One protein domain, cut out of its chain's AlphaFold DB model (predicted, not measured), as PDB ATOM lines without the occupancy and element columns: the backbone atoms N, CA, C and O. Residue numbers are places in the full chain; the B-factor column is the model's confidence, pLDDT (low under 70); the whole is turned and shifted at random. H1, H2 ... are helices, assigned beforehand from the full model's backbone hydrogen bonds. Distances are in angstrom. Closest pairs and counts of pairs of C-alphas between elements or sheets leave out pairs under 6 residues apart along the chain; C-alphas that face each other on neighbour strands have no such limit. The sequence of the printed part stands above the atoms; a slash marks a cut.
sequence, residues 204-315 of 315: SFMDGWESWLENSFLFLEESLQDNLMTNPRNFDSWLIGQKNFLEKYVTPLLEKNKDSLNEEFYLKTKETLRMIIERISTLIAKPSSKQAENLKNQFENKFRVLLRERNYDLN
ATOM      1  N   SER A 204     -51.022 -75.579  84.081       96.56
ATOM      2  CA  SER A 204     -50.857 -76.557  82.982       96.56
ATOM      3  C   SER A 204     -51.235 -78.000  83.371       96.56
ATOM      4  O   SER A 204     -51.588 -78.814  82.519       96.56
ATOM      5  N   PHE A 205     -51.250 -78.323  84.671       97.25
ATOM      6  CA  PHE A 205     -51.760 -79.595  85.191       97.25
ATOM      7  C   PHE A 205     -53.266 -79.807  84.944       97.25
ATOM      8  O   PHE A 205     -53.708 -80.955  84.894       97.25
ATOM      9  N   MET A 206     -54.058 -78.737  84.790       97.25
ATOM     10  CA  MET A 206     -55.499 -78.804  84.515       97.25
ATOM     11  C   MET A 206     -55.801 -79.481  83.172       97.25
ATOM     12  O   MET A 206     -56.832 -80.143  83.046       97.25
ATOM     13  N   ASP A 207     -54.869 -79.399  82.221       97.19
ATOM     14  CA  ASP A 207     -54.969 -80.025  80.897       97.19
ATOM     15  C   ASP A 207     -54.418 -81.462  80.869       97.19
ATOM     16  O   ASP A 207     -54.428 -82.133  79.836       97.19
ATOM     17  N   GLY A 208     -53.950 -81.964  82.015       96.69
ATOM     18  CA  GLY A 208     -53.477 -83.331  82.184       96.69
ATOM     19  C   GLY A 208     -51.959 -83.496  82.089       96.69
ATOM     20  O   GLY A 208     -51.176 -82.548  82.133       96.69
ATOM     21  N   TRP A 209     -51.529 -84.757  82.018       96.50
ATOM     22  CA  TRP A 209     -50.122 -85.138  82.153       96.50
ATOM     23  C   TRP A 209     -49.239 -84.611  81.019       96.50
ATOM     24  O   TRP A 209     -48.108 -84.201  81.255       96.50
ATOM     25  N   GLU A 210     -49.736 -84.666  79.790       95.75
ATOM     26  CA  GLU A 210     -48.993 -84.323  78.586       95.75
ATOM     27  C   GLU A 210     -48.696 -82.819  78.533       95.75
ATOM     28  O   GLU A 210     -47.544 -82.453  78.311       95.75
ATOM     29  N   SER A 211     -49.690 -81.973  78.837       95.88
ATOM     30  CA  SER A 211     -49.513 -80.517  78.941       95.88
ATOM     31  C   SER A 211     -48.570 -80.147  80.087       95.88
ATOM     32  O   SER A 211     -47.603 -79.413  79.878       95.88
ATOM     33  N   TRP A 212     -48.775 -80.737  81.275       96.44
ATOM     34  CA  TRP A 212     -47.871 -80.556  82.413       96.44
ATOM     35  C   TRP A 212     -46.421 -80.875  82.038       96.44
ATOM     36  O   TRP A 212     -45.499 -80.129  82.368       96.44
ATOM     37  N   LEU A 213     -46.208 -81.989  81.334       94.62
ATOM     38  CA  LEU A 213     -44.878 -82.437  80.962       94.62
ATOM     39  C   LEU A 213     -44.225 -81.533  79.908       94.62
ATOM     40  O   LEU A 213     -43.037 -81.230  80.031       94.62
ATOM     41  N   GLU A 214     -44.975 -81.115  78.889       94.38
ATOM     42  CA  GLU A 214     -44.489 -80.190  77.861       94.38
ATOM     43  C   GLU A 214     -44.050 -78.865  78.489       94.38
ATOM     44  O   GLU A 214     -42.895 -78.465  78.330       94.38
ATOM     45  N   ASN A 215     -44.926 -78.251  79.287       94.75
ATOM     46  CA  ASN A 215     -44.645 -77.003  79.989       94.75
ATOM     47  C   ASN A 215     -43.468 -77.146  80.967       94.75
ATOM     48  O   ASN A 215     -42.578 -76.300  80.992       94.75
ATOM     49  N   SER A 216     -43.371 -78.269  81.688       93.38
ATOM     50  CA  SER A 216     -42.223 -78.552  82.565       93.38
ATOM     51  C   SER A 216     -40.892 -78.622  81.807       93.38
ATOM     52  O   SER A 216     -39.848 -78.261  82.356       93.38
ATOM     53  N   PHE A 217     -40.893 -79.113  80.563       91.50
ATOM     54  CA  PHE A 217     -39.693 -79.146  79.728       91.50
ATOM     55  C   PHE A 217     -39.345 -77.781  79.141       91.50
ATOM     56  O   PHE A 217     -38.160 -77.466  79.076       91.50
ATOM     57  N   LEU A 218     -40.338 -76.993  78.721       92.25
ATOM     58  CA  LEU A 218     -40.124 -75.618  78.265       92.25
ATOM     59  C   LEU A 218     -39.579 -74.754  79.406       92.25
ATOM     60  O   LEU A 218     -38.589 -74.050  79.225       92.25
ATOM     61  N   PHE A 219     -40.144 -74.889  80.608       91.12
ATOM     62  CA  PHE A 219     -39.641 -74.205  81.794       91.12
ATOM     63  C   PHE A 219     -38.214 -74.637  82.140       91.12
ATOM     64  O   PHE A 219     -37.383 -73.791  82.440       91.12
ATOM     65  N   LEU A 220     -37.888 -75.934  82.061       87.12
ATOM     66  CA  LEU A 220     -36.513 -76.414  82.258       87.12
ATOM     67  C   LEU A 220     -35.548 -75.833  81.215       87.12
ATOM     68  O   LEU A 220     -34.416 -75.483  81.532       87.12
ATOM     69  N   GLU A 221     -35.976 -75.769  79.959       86.94
ATOM     70  CA  GLU A 221     -35.191 -75.200  78.868       86.94
ATOM     71  C   GLU A 221     -34.896 -73.716  79.101       86.94
ATOM     72  O   GLU A 221     -33.766 -73.268  78.895       86.94
ATOM     73  N   GLU A 222     -35.884 -72.982  79.608       87.44
ATOM     74  CA  GLU A 222     -35.716 -71.596  80.016       87.44
ATOM     75  C   GLU A 222     -34.879 -71.449  81.299       87.44
ATOM     76  O   GLU A 222     -33.981 -70.618  81.361       87.44
ATOM     77  N   SER A 223     -35.069 -72.297  82.311       81.06
ATOM     78  CA  SER A 223     -34.321 -72.210  83.570       81.06
ATOM     79  C   SER A 223     -32.846 -72.572  83.394       81.06
ATOM     80  O   SER A 223     -31.984 -72.048  84.091       81.06
ATOM     81  N   LEU A 224     -32.507 -73.424  82.424       76.75
ATOM     82  CA  LEU A 224     -31.117 -73.669  82.022       76.75
ATOM     83  C   LEU A 224     -30.476 -72.449  81.350       76.75
ATOM     84  O   LEU A 224     -29.252 -72.416  81.163       76.75
ATOM     85  N   GLN A 225     -31.283 -71.439  81.008       71.12
ATOM     86  CA  GLN A 225     -30.783 -70.120  80.663       71.12
ATOM     87  C   GLN A 225     -30.215 -69.352  81.851       71.12
ATOM     88  O   GLN A 225     -29.301 -68.543  81.652       71.12
ATOM     89  N   ASP A 226     -30.675 -69.685  83.053       66.69
ATOM     90  CA  ASP A 226     -30.184 -69.169  84.320       66.69
ATOM     91  C   ASP A 226     -28.940 -69.905  84.814       66.69
ATOM     92  O   ASP A 226     -28.519 -70.953  84.314       66.69
ATOM     93  N   ASN A 227     -28.312 -69.309  85.824       61.41
ATOM     94  CA  ASN A 227     -27.142 -69.840  86.497       61.41
ATOM     95  C   ASN A 227     -27.334 -71.330  86.867       61.41
ATOM     96  O   ASN A 227     -28.243 -71.687  87.612       61.41
ATOM     97  N   LEU A 228     -26.436 -72.206  86.395       54.88
ATOM     98  CA  LEU A 228     -26.501 -73.676  86.538       54.88
ATOM     99  C   LEU A 228     -26.635 -74.188  87.988       54.88
ATOM    100  O   LEU A 228     -26.938 -75.358  88.204       54.88
ATOM    101  N   MET A 229     -26.398 -73.333  88.984       52.62
ATOM    102  CA  MET A 229     -26.408 -73.693  90.403       52.62
ATOM    103  C   MET A 229     -27.796 -74.042  90.957       52.62
ATOM    104  O   MET A 229     -27.869 -74.846  91.888       52.62
ATOM    105  N   THR A 230     -28.873 -73.477  90.408       59.19
ATOM    106  CA  THR A 230     -30.263 -73.734  90.843       59.19
ATOM    107  C   THR A 230     -30.973 -74.781  89.982       59.19
ATOM    108  O   THR A 230     -32.052 -75.253  90.340       59.19
ATOM    109  N   ASN A 231     -30.353 -75.190  88.873       68.38
ATOM    110  CA  ASN A 231     -30.920 -76.145  87.937       68.38
ATOM    111  C   ASN A 231     -30.784 -77.596  88.429       68.38
ATOM    112  O   ASN A 231     -29.802 -77.956  89.092       68.38
ATOM    113  N   PRO A 232     -31.748 -78.471  88.093       76.88
ATOM    114  CA  PRO A 232     -31.647 -79.881  88.432       76.88
ATOM    115  C   PRO A 232     -30.434 -80.504  87.732       76.88
ATOM    116  O   PRO A 232     -30.269 -80.400  86.518       76.88
ATOM    117  N   ARG A 233     -29.584 -81.187  88.503       78.75
ATOM    118  CA  ARG A 233     -28.333 -81.786  88.001       78.75
ATOM    119  C   ARG A 233     -28.554 -83.079  87.223       78.75
ATOM    120  O   ARG A 233     -27.665 -83.539  86.515       78.75
ATOM    121  N   ASN A 234     -29.703 -83.716  87.424       86.75
ATOM    122  CA  ASN A 234     -30.073 -84.973  86.791       86.75
ATOM    123  C   ASN A 234     -31.597 -85.162  86.792       86.75
ATOM    124  O   ASN A 234     -32.333 -84.443  87.475       86.75
ATOM    125  N   PHE A 235     -32.045 -86.176  86.055       90.88
ATOM    126  CA  PHE A 235     -33.452 -86.535  85.910       90.88
ATOM    127  C   PHE A 235     -34.178 -86.753  87.248       90.88
ATOM    128  O   PHE A 235     -35.275 -86.233  87.440       90.88
ATOM    129  N   ASP A 236     -33.553 -87.454  88.199       91.19
ATOM    130  CA  ASP A 236     -34.173 -87.761  89.493       91.19
ATOM    131  C   ASP A 236     -34.404 -86.485  90.314       91.19
ATOM    132  O   ASP A 236     -35.483 -86.276  90.868       91.19
ATOM    133  N   SER A 237     -33.412 -85.586  90.343       90.19
ATOM    134  CA  SER A 237     -33.529 -84.286  91.012       90.19
ATOM    135  C   SER A 237     -34.600 -83.400  90.373       90.19
ATOM    136  O   SER A 237     -35.341 -82.732  91.094       90.19
ATOM    137  N   TRP A 238     -34.736 -83.446  89.043       92.00
ATOM    138  CA  TRP A 238     -35.799 -82.744  88.331       92.00
ATOM    139  C   TRP A 238     -37.175 -83.302  88.706       92.00
ATOM    140  O   TRP A 238     -38.026 -82.530  89.135       92.00
ATOM    141  N   LEU A 239     -37.381 -84.626  88.656       94.19
ATOM    142  CA  LEU A 239     -38.652 -85.254  89.049       94.19
ATOM    143  C   LEU A 239     -39.042 -84.946  90.502       94.19
ATOM    144  O   LEU A 239     -40.205 -84.656  90.782       94.19
ATOM    145  N   ILE A 240     -38.079 -84.983  91.428       93.69
ATOM    146  CA  ILE A 240     -38.303 -84.608  92.831       93.69
ATOM    147  C   ILE A 240     -38.697 -83.129  92.937       93.69
ATOM    148  O   ILE A 240     -39.601 -82.795  93.703       93.69
ATOM    149  N   GLY A 241     -38.049 -82.250  92.167       91.44
ATOM    150  CA  GLY A 241     -38.408 -80.836  92.056       91.44
ATOM    151  C   GLY A 241     -39.849 -80.639  91.586       91.44
ATOM    152  O   GLY A 241     -40.613 -79.960  92.268       91.44
ATOM    153  N   GLN A 242     -40.248 -81.313  90.502       94.56
ATOM    154  CA  GLN A 242     -41.614 -81.260  89.968       94.56
ATOM    155  C   GLN A 242     -42.647 -81.735  90.998       94.56
ATOM    156  O   GLN A 242     -43.633 -81.050  91.262       94.56
ATOM    157  N   LYS A 243     -42.393 -82.875  91.654       96.12
ATOM    158  CA  LYS A 243     -43.263 -83.392  92.721       96.12
ATOM    159  C   LYS A 243     -43.404 -82.393  93.869       96.12
ATOM    160  O   LYS A 243     -44.516 -82.110  94.301       96.12
ATOM    161  N   ASN A 244     -42.286 -81.845  94.348       93.12
ATOM    162  CA  ASN A 244     -42.287 -80.869  95.435       93.12
ATOM    163  C   ASN A 244     -43.032 -79.589  95.056       93.12
ATOM    164  O   ASN A 244     -43.742 -79.051  95.899       93.12
ATOM    165  N   PHE A 245     -42.882 -79.103  93.825       92.94
ATOM    166  CA  PHE A 245     -43.609 -77.932  93.347       92.94
ATOM    167  C   PHE A 245     -45.124 -78.180  93.370       92.94
ATOM    168  O   PHE A 245     -45.866 -77.417  93.991       92.94
ATOM    169  N   LEU A 246     -45.583 -79.304  92.815       95.75
ATOM    170  CA  LEU A 246     -47.003 -79.663  92.825       95.75
ATOM    171  C   LEU A 246     -47.558 -79.857  94.249       95.75
ATOM    172  O   LEU A 246     -48.630 -79.349  94.575       95.75
ATOM    173  N   GLU A 247     -46.834 -80.563  95.122       95.19
ATOM    174  CA  GLU A 247     -47.292 -80.872  96.487       95.19
ATOM    175  C   GLU A 247     -47.218 -79.674  97.439       95.19
ATOM    176  O   GLU A 247     -48.087 -79.518  98.295       95.19
ATOM    177  N   LYS A 248     -46.172 -78.847  97.341       92.38
ATOM    178  CA  LYS A 248     -45.878 -77.798  98.334       92.38
ATOM    179  C   LYS A 248     -46.288 -76.403  97.887       92.38
ATOM    180  O   LYS A 248     -46.385 -75.526  98.741       92.38
ATOM    181  N   TYR A 249     -46.516 -76.192  96.593       90.56
ATOM    182  CA  TYR A 249     -46.936 -74.901  96.060       90.56
ATOM    183  C   TYR A 249     -48.317 -74.972  95.409       90.56
ATOM    184  O   TYR A 249     -49.254 -74.353  95.915       90.56
ATOM    185  N   VAL A 250     -48.477 -75.784  94.360       94.56
ATOM    186  CA  VAL A 250     -49.732 -75.837  93.588       94.56
ATOM    187  C   VAL A 250     -50.889 -76.380  94.427       94.56
ATOM    188  O   VAL A 250     -51.965 -75.788  94.442       94.56
ATOM    189  N   THR A 251     -50.674 -77.457  95.192       96.62
ATOM    190  CA  THR A 251     -51.725 -78.043  96.043       96.62
ATOM    191  C   THR A 251     -52.219 -77.041  97.099       96.62
ATOM    192  O   THR A 251     -53.422 -76.783  97.129       96.62
ATOM    193  N   PRO A 252     -51.362 -76.396  97.923       95.00
ATOM    194  CA  PRO A 252     -51.823 -75.351  98.838       95.00
ATOM    195  C   PRO A 252     -52.501 -74.166  98.147       95.00
ATOM    196  O   PRO A 252     -53.432 -73.595  98.712       95.00
ATOM    197  N   LEU A 253     -52.053 -73.778  96.950       93.94
ATOM    198  CA  LEU A 253     -52.670 -72.691  96.189       93.94
ATOM    199  C   LEU A 253     -54.078 -73.062  95.700       93.94
ATOM    200  O   LEU A 253     -54.995 -72.249  95.814       93.94
ATOM    201  N   LEU A 254     -54.282 -74.297  95.239       97.19
ATOM    202  CA  LEU A 254     -55.601 -74.823  94.894       97.19
ATOM    203  C   LEU A 254     -56.517 -74.895  96.129       97.19
ATOM    204  O   LEU A 254     -57.656 -74.438  96.068       97.19
ATOM    205  N   GLU A 255     -56.022 -75.385  97.271       97.62
ATOM    206  CA  GLU A 255     -56.800 -75.442  98.523       97.62
ATOM    207  C   GLU A 255     -57.213 -74.041  99.011       97.62
ATOM    208  O   GLU A 255     -58.337 -73.857  99.475       97.62
ATOM    209  N   LYS A 256     -56.354 -73.022  98.851       95.44
ATOM    210  CA  LYS A 256     -56.692 -71.614  99.151       95.44
ATOM    211  C   LYS A 256     -57.822 -71.054  98.278       95.44
ATOM    212  O   LYS A 256     -58.413 -70.044  98.656       95.44
ATOM    213  N   ASN A 257     -58.100 -71.676  97.131       96.06
ATOM    214  CA  ASN A 257     -59.177 -71.313  96.211       96.06
ATOM    215  C   ASN A 257     -60.421 -72.207  96.353       96.06
ATOM    216  O   ASN A 257     -61.387 -72.005  95.622       96.06
ATOM    217  N   LYS A 258     -60.429 -73.176  97.281       97.25
ATOM    218  CA  LYS A 258     -61.520 -74.152  97.436       97.25
ATOM    219  C   LYS A 258     -62.899 -73.498  97.541       97.25
ATOM    220  O   LYS A 258     -63.809 -73.899  96.830       97.25
ATOM    221  N   ASP A 259     -63.036 -72.500  98.409       95.94
ATOM    222  CA  ASP A 259     -64.328 -71.852  98.670       95.94
ATOM    223  C   ASP A 259     -64.732 -70.883  97.540       95.94
ATOM    224  O   ASP A 259     -65.902 -70.524  97.400       95.94
ATOM    225  N   SER A 260     -63.765 -70.478  96.707       96.69
ATOM    226  CA  SER A 260     -63.989 -69.604  95.553       96.69
ATOM    227  C   SER A 260     -64.572 -70.348  94.351       96.69
ATOM    228  O   SER A 260     -65.234 -69.747  93.505       96.69
ATOM    229  N   LEU A 261     -64.309 -71.651  94.251       97.81
ATOM    230  CA  LEU A 261     -64.646 -72.476  93.097       97.81
ATOM    231  C   LEU A 261     -65.914 -73.295  93.343       97.81
ATOM    232  O   LEU A 261     -66.261 -73.647  94.468       97.81
ATOM    233  N   ASN A 262     -66.605 -73.630  92.260       97.56
ATOM    234  CA  ASN A 262     -67.648 -74.639  92.265       97.56
ATOM    235  C   ASN A 262     -67.073 -75.981  92.764       97.56
ATOM    236  O   ASN A 262     -65.991 -76.394  92.342       97.56
ATOM    237  N   GLU A 263     -67.805 -76.666  93.648       97.81
ATOM    238  CA  GLU A 263     -67.324 -77.878  94.320       97.81
ATOM    239  C   GLU A 263     -66.975 -79.010  93.341       97.81
ATOM    240  O   GLU A 263     -65.930 -79.645  93.488       97.81
ATOM    241  N   GLU A 264     -67.803 -79.246  92.321       98.25
ATOM    242  CA  GLU A 264     -67.557 -80.293  91.324       98.25
ATOM    243  C   GLU A 264     -66.269 -80.007  90.544       98.25
ATOM    244  O   GLU A 264     -65.397 -80.875  90.420       98.25
ATOM    245  N   PHE A 265     -66.118 -78.766  90.073       98.31
ATOM    246  CA  PHE A 265     -64.916 -78.330  89.369       98.31
ATOM    247  C   PHE A 265     -63.670 -78.433  90.257       98.31
ATOM    248  O   PHE A 265     -62.641 -78.959  89.826       98.31
ATOM    249  N   TYR A 266     -63.763 -77.986  91.511       98.50
ATOM    250  CA  TYR A 266     -62.679 -78.073  92.482       98.50
ATOM    251  C   TYR A 266     -62.223 -79.520  92.706       98.50
ATOM    252  O   TYR A 266     -61.030 -79.815  92.609       98.50
ATOM    253  N   LEU A 267     -63.162 -80.435  92.968       98.50
ATOM    254  CA  LEU A 267     -62.857 -81.847  93.209       98.50
ATOM    255  C   LEU A 267     -62.223 -82.505  91.982       98.50
ATOM    256  O   LEU A 267     -61.249 -83.245  92.127       98.50
ATOM    257  N   LYS A 268     -62.720 -82.196  90.779       98.38
ATOM    258  CA  LYS A 268     -62.135 -82.680  89.523       98.38
ATOM    259  C   LYS A 268     -60.699 -82.186  89.348       98.38
ATOM    260  O   LYS A 268     -59.805 -82.988  89.094       98.38
ATOM    261  N   THR A 269     -60.461 -80.888  89.519       98.31
ATOM    262  CA  THR A 269     -59.130 -80.275  89.383       98.31
ATOM    263  C   THR A 269     -58.147 -80.828  90.416       98.31
ATOM    264  O   THR A 269     -57.006 -81.163  90.085       98.31
ATOM    265  N   LYS A 270     -58.606 -81.017  91.658       98.50
ATOM    266  CA  LYS A 270     -57.832 -81.652  92.731       98.50
ATOM    267  C   LYS A 270     -57.461 -83.097  92.401       98.50
ATOM    268  O   LYS A 270     -56.330 -83.508  92.655       98.50
ATOM    269  N   GLU A 271     -58.385 -83.861  91.828       98.38
ATOM    270  CA  GLU A 271     -58.129 -85.240  91.413       98.38
ATOM    271  C   GLU A 271     -57.115 -85.314  90.263       98.38
ATOM    272  O   GLU A 271     -56.182 -86.118  90.326       98.38
ATOM    273  N   THR A 272     -57.210 -84.430  89.264       98.38
ATOM    274  CA  THR A 272     -56.212 -84.329  88.185       98.38
ATOM    275  C   THR A 272     -54.811 -84.066  88.742       98.38
ATOM    276  O   THR A 272     -53.858 -84.776  88.403       98.38
ATOM    277  N   LEU A 273     -54.680 -83.098  89.655       98.44
ATOM    278  CA  LEU A 273     -53.417 -82.790  90.328       98.44
ATOM    279  C   LEU A 273     -52.877 -84.003  91.104       98.44
ATOM    280  O   LEU A 273     -51.701 -84.357  90.976       98.44
ATOM    281  N   ARG A 274     -53.745 -84.689  91.861       98.50
ATOM    282  CA  ARG A 274     -53.400 -85.906  92.613       98.50
ATOM    283  C   ARG A 274     -52.857 -87.001  91.694       98.50
ATOM    284  O   ARG A 274     -51.832 -87.605  92.012       98.50
ATOM    285  N   MET A 275     -53.506 -87.240  90.554       98.44
ATOM    286  CA  MET A 275     -53.077 -88.243  89.578       98.44
ATOM    287  C   MET A 275     -51.695 -87.938  88.988       98.44
ATOM    288  O   MET A 275     -50.883 -88.851  88.817       98.44
ATOM    289  N   ILE A 276     -51.394 -86.668  88.702       98.31
ATOM    290  CA  ILE A 276     -50.073 -86.256  88.208       98.31
ATOM    291  C   ILE A 276     -49.000 -86.510  89.277       98.31
ATOM    292  O   ILE A 276     -47.972 -87.126  88.983       98.31
ATOM    293  N   ILE A 277     -49.255 -86.122  90.532       98.38
ATOM    294  CA  ILE A 277     -48.341 -86.364  91.662       98.38
ATOM    295  C   ILE A 277     -48.094 -87.869  91.865       98.38
ATOM    296  O   ILE A 277     -46.951 -88.300  92.059       98.38
ATOM    297  N   GLU A 278     -49.141 -88.693  91.793       98.25
ATOM    298  CA  GLU A 278     -49.045 -90.153  91.917       98.25
ATOM    299  C   GLU A 278     -48.221 -90.768  90.776       98.25
ATOM    300  O   GLU A 278     -47.372 -91.642  91.003       98.25
ATOM    301  N   ARG A 279     -48.405 -90.270  89.547       97.69
ATOM    302  CA  ARG A 279     -47.624 -90.702  88.385       97.69
ATOM    303  C   ARG A 279     -46.142 -90.382  88.559       97.69
ATOM    304  O   ARG A 279     -45.319 -91.276  88.373       97.69
ATOM    305  N   ILE A 280     -45.791 -89.169  88.995       97.62
ATOM    306  CA  ILE A 280     -44.394 -88.803  89.299       97.62
ATOM    307  C   ILE A 280     -43.830 -89.697  90.408       97.62
ATOM    308  O   ILE A 280     -42.727 -90.225  90.279       97.62
ATOM    309  N   SER A 281     -44.602 -89.934  91.470       97.38
ATOM    310  CA  SER A 281     -44.196 -90.807  92.581       97.38
ATOM    311  C   SER A 281     -43.900 -92.234  92.110       97.38
ATOM    312  O   SER A 281     -42.923 -92.845  92.544       97.38
ATOM    313  N   THR A 282     -44.694 -92.748  91.170       97.00
ATOM    314  CA  THR A 282     -44.467 -94.060  90.551       97.00
ATOM    315  C   THR A 282     -43.183 -94.085  89.724       97.00
ATOM    316  O   THR A 282     -42.440 -95.063  89.804       97.00
ATOM    317  N   LEU A 283     -42.896 -93.024  88.960       96.44
ATOM    318  CA  LEU A 283     -41.659 -92.909  88.179       96.44
ATOM    319  C   LEU A 283     -40.419 -92.875  89.087       96.44
ATOM    320  O   LEU A 283     -39.446 -93.566  88.798       96.44
ATOM    321  N   ILE A 284     -40.490 -92.158  90.213       95.81
ATOM    322  CA  ILE A 284     -39.428 -92.118  91.232       95.81
ATOM    323  C   ILE A 284     -39.233 -93.498  91.880       95.81
ATOM    324  O   ILE A 284     -38.104 -93.946  92.057       95.81
ATOM    325  N   ALA A 285     -40.320 -94.198  92.225       96.31
ATOM    326  CA  ALA A 285     -40.249 -95.510  92.872       96.31
ATOM    327  C   ALA A 285     -39.825 -96.647  91.919       96.31
ATOM    328  O   ALA A 285     -39.345 -97.685  92.374       96.31
ATOM    329  N   LYS A 286     -40.025 -96.479  90.604       95.75
ATOM    330  CA  LYS A 286     -39.732 -97.481  89.565       95.75
ATOM    331  C   LYS A 286     -38.876 -96.883  88.436       95.75
ATOM    332  O   LYS A 286     -39.335 -96.826  87.286       95.75
ATOM    333  N   PRO A 287     -37.620 -96.492  88.722       92.00
ATOM    334  CA  PRO A 287     -36.760 -95.798  87.761       92.00
ATOM    335  C   PRO A 287     -36.372 -96.662  86.548       92.00
ATOM    336  O   PRO A 287     -36.060 -96.123  85.494       92.00
ATOM    337  N   SER A 288     -36.439 -97.993  86.666       93.19
ATOM    338  CA  SER A 288     -36.186 -98.949  85.574       93.19
ATOM    339  C   SER A 288     -37.443 -99.335  84.786       93.19
ATOM    340  O   SER A 288     -37.450-100.315  84.042       93.19
ATOM    341  N   SER A 289     -38.573 -98.659  85.012       94.25
ATOM    342  CA  SER A 289     -39.759 -98.883  84.187       94.25
ATOM    343  C   SER A 289     -39.541 -98.281  82.798       94.25
ATOM    344  O   SER A 289     -38.979 -97.196  82.673       94.25
ATOM    345  N   LYS A 290     -40.069 -98.922  81.747       94.31
ATOM    346  CA  LYS A 290     -39.989 -98.406  80.365       94.31
ATOM    347  C   LYS A 290     -40.469 -96.951  80.245       94.31
ATOM    348  O   LYS A 290     -39.953 -96.186  79.440       94.31
ATOM    349  N   GLN A 291     -41.469 -96.566  81.039       91.19
ATOM    350  CA  GLN A 291     -41.968 -95.191  81.084       91.19
ATOM    351  C   GLN A 291     -40.937 -94.222  81.678       91.19
ATOM    352  O   GLN A 291     -40.701 -93.172  81.084       91.19
ATOM    353  N   ALA A 292     -40.309 -94.576  82.805       92.50
ATOM    354  CA  ALA A 292     -39.257 -93.768  83.420       92.50
ATOM    355  C   ALA A 292     -38.024 -93.657  82.515       92.50
ATOM    356  O   ALA A 292     -37.519 -92.557  82.323       92.50
ATOM    357  N   GLU A 293     -37.600 -94.753  81.883       94.88
ATOM    358  CA  GLU A 293     -36.481 -94.753  80.932       94.88
ATOM    359  C   GLU A 293     -36.760 -93.870  79.712       94.88
ATOM    360  O   GLU A 293     -35.921 -93.059  79.324       94.88
ATOM    361  N   ASN A 294     -37.959 -93.968  79.131       93.31
ATOM    362  CA  ASN A 294     -38.357 -93.109  78.017       93.31
ATOM    363  C   ASN A 294     -38.327 -91.630  78.404       93.31
ATOM    364  O   ASN A 294     -37.847 -90.804  77.628       93.31
ATOM    365  N   LEU A 295     -38.835 -91.293  79.591       93.38
ATOM    366  CA  LEU A 295     -38.873 -89.912  80.051       93.38
ATOM    367  C   LEU A 295     -37.475 -89.384  80.391       93.38
ATOM    368  O   LEU A 295     -37.137 -88.258  80.029       93.38
ATOM    369  N   LYS A 296     -36.639 -90.223  81.005       94.25
ATOM    370  CA  LYS A 296     -35.230 -89.931  81.258       94.25
ATOM    371  C   LYS A 296     -34.484 -89.651  79.957       94.25
ATOM    372  O   LYS A 296     -33.783 -88.651  79.877       94.25
ATOM    373  N   ASN A 297     -34.698 -90.456  78.919       92.31
ATOM    374  CA  ASN A 297     -34.095 -90.223  77.606       92.31
ATOM    375  C   ASN A 297     -34.545 -88.887  76.993       92.31
ATOM    376  O   ASN A 297     -33.729 -88.183  76.404       92.31
ATOM    377  N   GLN A 298     -35.820 -88.507  77.136       90.62
ATOM    378  CA  GLN A 298     -36.305 -87.195  76.681       90.62
ATOM    379  C   GLN A 298     -35.632 -86.047  77.444       90.62
ATOM    380  O   GLN A 298     -35.134 -85.113  76.815       90.62
ATOM    381  N   PHE A 299     -35.560 -86.155  78.775       91.12
ATOM    382  CA  PHE A 299     -34.866 -85.195  79.633       91.12
ATOM    383  C   PHE A 299     -33.390 -85.066  79.246       91.12
ATOM    384  O   PHE A 299     -32.921 -83.967  78.975       91.12
ATOM    385  N   GLU A 300     -32.658 -86.179  79.166       89.25
ATOM    386  CA  GLU A 300     -31.224 -86.188  78.866       89.25
ATOM    387  C   GLU A 300     -30.922 -85.674  77.459       89.25
ATOM    388  O   GLU A 300     -29.934 -84.964  77.270       89.25
ATOM    389  N   ASN A 301     -31.772 -85.986  76.477       86.88
ATOM    390  CA  ASN A 301     -31.631 -85.449  75.128       86.88
ATOM    391  C   ASN A 301     -31.800 -83.928  75.120       86.88
ATOM    392  O   ASN A 301     -30.923 -83.240  74.600       86.88
ATOM    393  N   LYS A 302     -32.867 -83.397  75.735       81.81
ATOM    394  CA  LYS A 302     -33.073 -81.945  75.858       81.81
ATOM    395  C   LYS A 302     -31.912 -81.283  76.601       81.81
ATOM    396  O   LYS A 302     -31.292 -80.364  76.078       81.81
ATOM    397  N   PHE A 303     -31.543 -81.813  77.763       82.25
ATOM    398  CA  PHE A 303     -30.456 -81.290  78.588       82.25
ATOM    399  C   PHE A 303     -29.113 -81.267  77.839       82.25
ATOM    400  O   PHE A 303     -28.387 -80.277  77.876       82.25
ATOM    401  N   ARG A 304     -28.787 -82.333  77.095       81.12
ATOM    402  CA  ARG A 304     -27.547 -82.420  76.309       81.12
ATOM    403  C   ARG A 304     -27.517 -81.433  75.146       81.12
ATOM    404  O   ARG A 304     -26.453 -80.870  74.889       81.12
ATOM    405  N   VAL A 305     -28.625 -81.259  74.420       79.38
ATOM    406  CA  VAL A 305     -28.700 -80.267  73.330       79.38
ATOM    407  C   VAL A 305     -28.423 -78.873  73.889       79.38
ATOM    408  O   VAL A 305     -27.524 -78.196  73.398       79.38
ATOM    409  N   LEU A 306     -29.077 -78.520  74.997       74.38
ATOM    410  CA  LEU A 306     -28.945 -77.202  75.617       74.38
ATOM    411  C   LEU A 306     -27.536 -76.916  76.144       74.38
ATOM    412  O   LEU A 306     -27.034 -75.804  75.994       74.38
ATOM    413  N   LEU A 307     -26.856 -77.913  76.717       73.69
ATOM    414  CA  LEU A 307     -25.465 -77.743  77.150       73.69
ATOM    415  C   LEU A 307     -24.495 -77.556  75.976       73.69
ATOM    416  O   LEU A 307     -23.577 -76.739  76.068       73.69
ATOM    417  N   ARG A 308     -24.708 -78.273  74.861       74.44
ATOM    418  CA  ARG A 308     -23.865 -78.164  73.657       74.44
ATOM    419  C   ARG A 308     -23.993 -76.807  72.981       74.44
ATOM    420  O   ARG A 308     -22.979 -76.223  72.622       74.44
ATOM    421  N   GLU A 309     -25.214 -76.303  72.829       73.69
ATOM    422  CA  GLU A 309     -25.472 -74.991  72.216       73.69
ATOM    423  C   GLU A 309     -24.824 -73.837  72.997       73.69
ATOM    424  O   GLU A 309     -24.582 -72.766  72.445       73.69
ATOM    425  N   ARG A 310     -24.485 -74.067  74.269       67.06
ATOM    426  CA  ARG A 310     -23.935 -73.062  75.182       67.06
ATOM    427  C   ARG A 310     -22.425 -73.150  75.400       67.06
ATOM    428  O   ARG A 310     -21.904 -72.391  76.211       67.06
ATOM    429  N   ASN A 311     -21.714 -74.037  74.693       62.09
ATOM    430  CA  ASN A 311     -20.277 -74.294  74.891       62.09
ATOM    431  C   ASN A 311     -19.897 -74.622  76.351       62.09
ATOM    432  O   ASN A 311     -18.764 -74.373  76.765       62.09
ATOM    433  N   TYR A 312     -20.820 -75.179  77.143       57.34
ATOM    434  CA  TYR A 312     -20.450 -75.747  78.436       57.34
ATOM    435  C   TYR A 312     -19.748 -77.074  78.170       57.34
ATOM    436  O   TYR A 312     -20.381 -78.078  77.841       57.34
ATOM    437  N   ASP A 313     -18.422 -77.048  78.257       44.34
ATOM    438  CA  ASP A 313     -17.598 -78.238  78.117       44.34
ATOM    439  C   ASP A 313     -17.930 -79.179  79.285       44.34
ATOM    440  O   ASP A 313     -17.709 -78.854  80.450       44.34
ATOM    441  N   LEU A 314     -18.534 -80.327  78.975       47.91
ATOM    442  CA  LEU A 314     -18.983 -81.337  79.944       47.91
ATOM    443  C   LEU A 314     -17.822 -82.190  80.501       47.91
ATOM    444  O   LEU A 314     -18.051 -83.328  80.913       47.91
ATOM    445  N   ASN A 315     -16.593 -81.669  80.460       42.19
ATOM    446  CA  ASN A 315     -15.372 -82.396  80.814       42.19
ATOM    447  C   ASN A 315     -15.171 -82.526  82.325       42.19
ATOM    448  O   ASN A 315     -15.193 -81.486  83.023       42.19
TER     449      ASN A 315
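This is residues 204 to 315 of the 315 residues of an uncharacterized protein of Candidatus Beckwithbacteria bacterium (UniProt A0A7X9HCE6). Look first for a long helical hairpin, H3 and H4, with H2 crossing over one of its faces and short H1 packing on H4. H5 makes a corner with the last end of H4 and runs partly side by side with H2; at the hairpin's far end residues 259 to 265, of which 263 to 265 belong to H4, stick out. The printed part has 112 residues with five named helices, H1 to H5 in order, and no named strand: all helix. It is only just compact, close to loose, with a radius of gyration of the C-alphas of 15.9 A, and elongated, spanning 53 by 30 by 19 A.

Begin with H4, residues 263 to 285, which touches H3, residues 235 to 256, in a hairpin: opposite ways at a shallow tilt of 19 degrees, the closest C-alphas, Lys 243 and Ile 277, 6.0 A apart. H5, residues 290 to 309, only just touches H4, with 3 pairs of C-alphas within 8 A, only at the corner; the closest C-alphas are Leu 283 and Ala 292, 5.4 A. H2, residues 209 to 223, touches H5 with residues 217 to 221 alone, the same way at a shallow tilt of 25 degrees; the closest C-alphas are Glu 221 and Leu 306, 7.3 A. H1, residues 204 to 207, touches H4, the closest C-alphas being Met 206 and Thr 269, 6.2 A. Every O i to N i+4 pair is within hydrogen-bond range in H2, H4 and H5, and 15 of 18 in H3; H1 is too short for one.

Find C-alpha 263 at (-67.324, -77.878, 94.320); H4 runs 32.3 A from there. H3 measures 30.6 A, H5 28.7 A, ending at C-alpha 309 (-25.472, -74.991, 72.216), and H2 20.5 A.

The C-alphas farthest apart, Asn 262 and Asn 315, are 54.1 A apart. The printed part has no cut; the link from H2 to H3 is long. Look for pLDDT under 70 at residues 226 to 231 and 310 to 315.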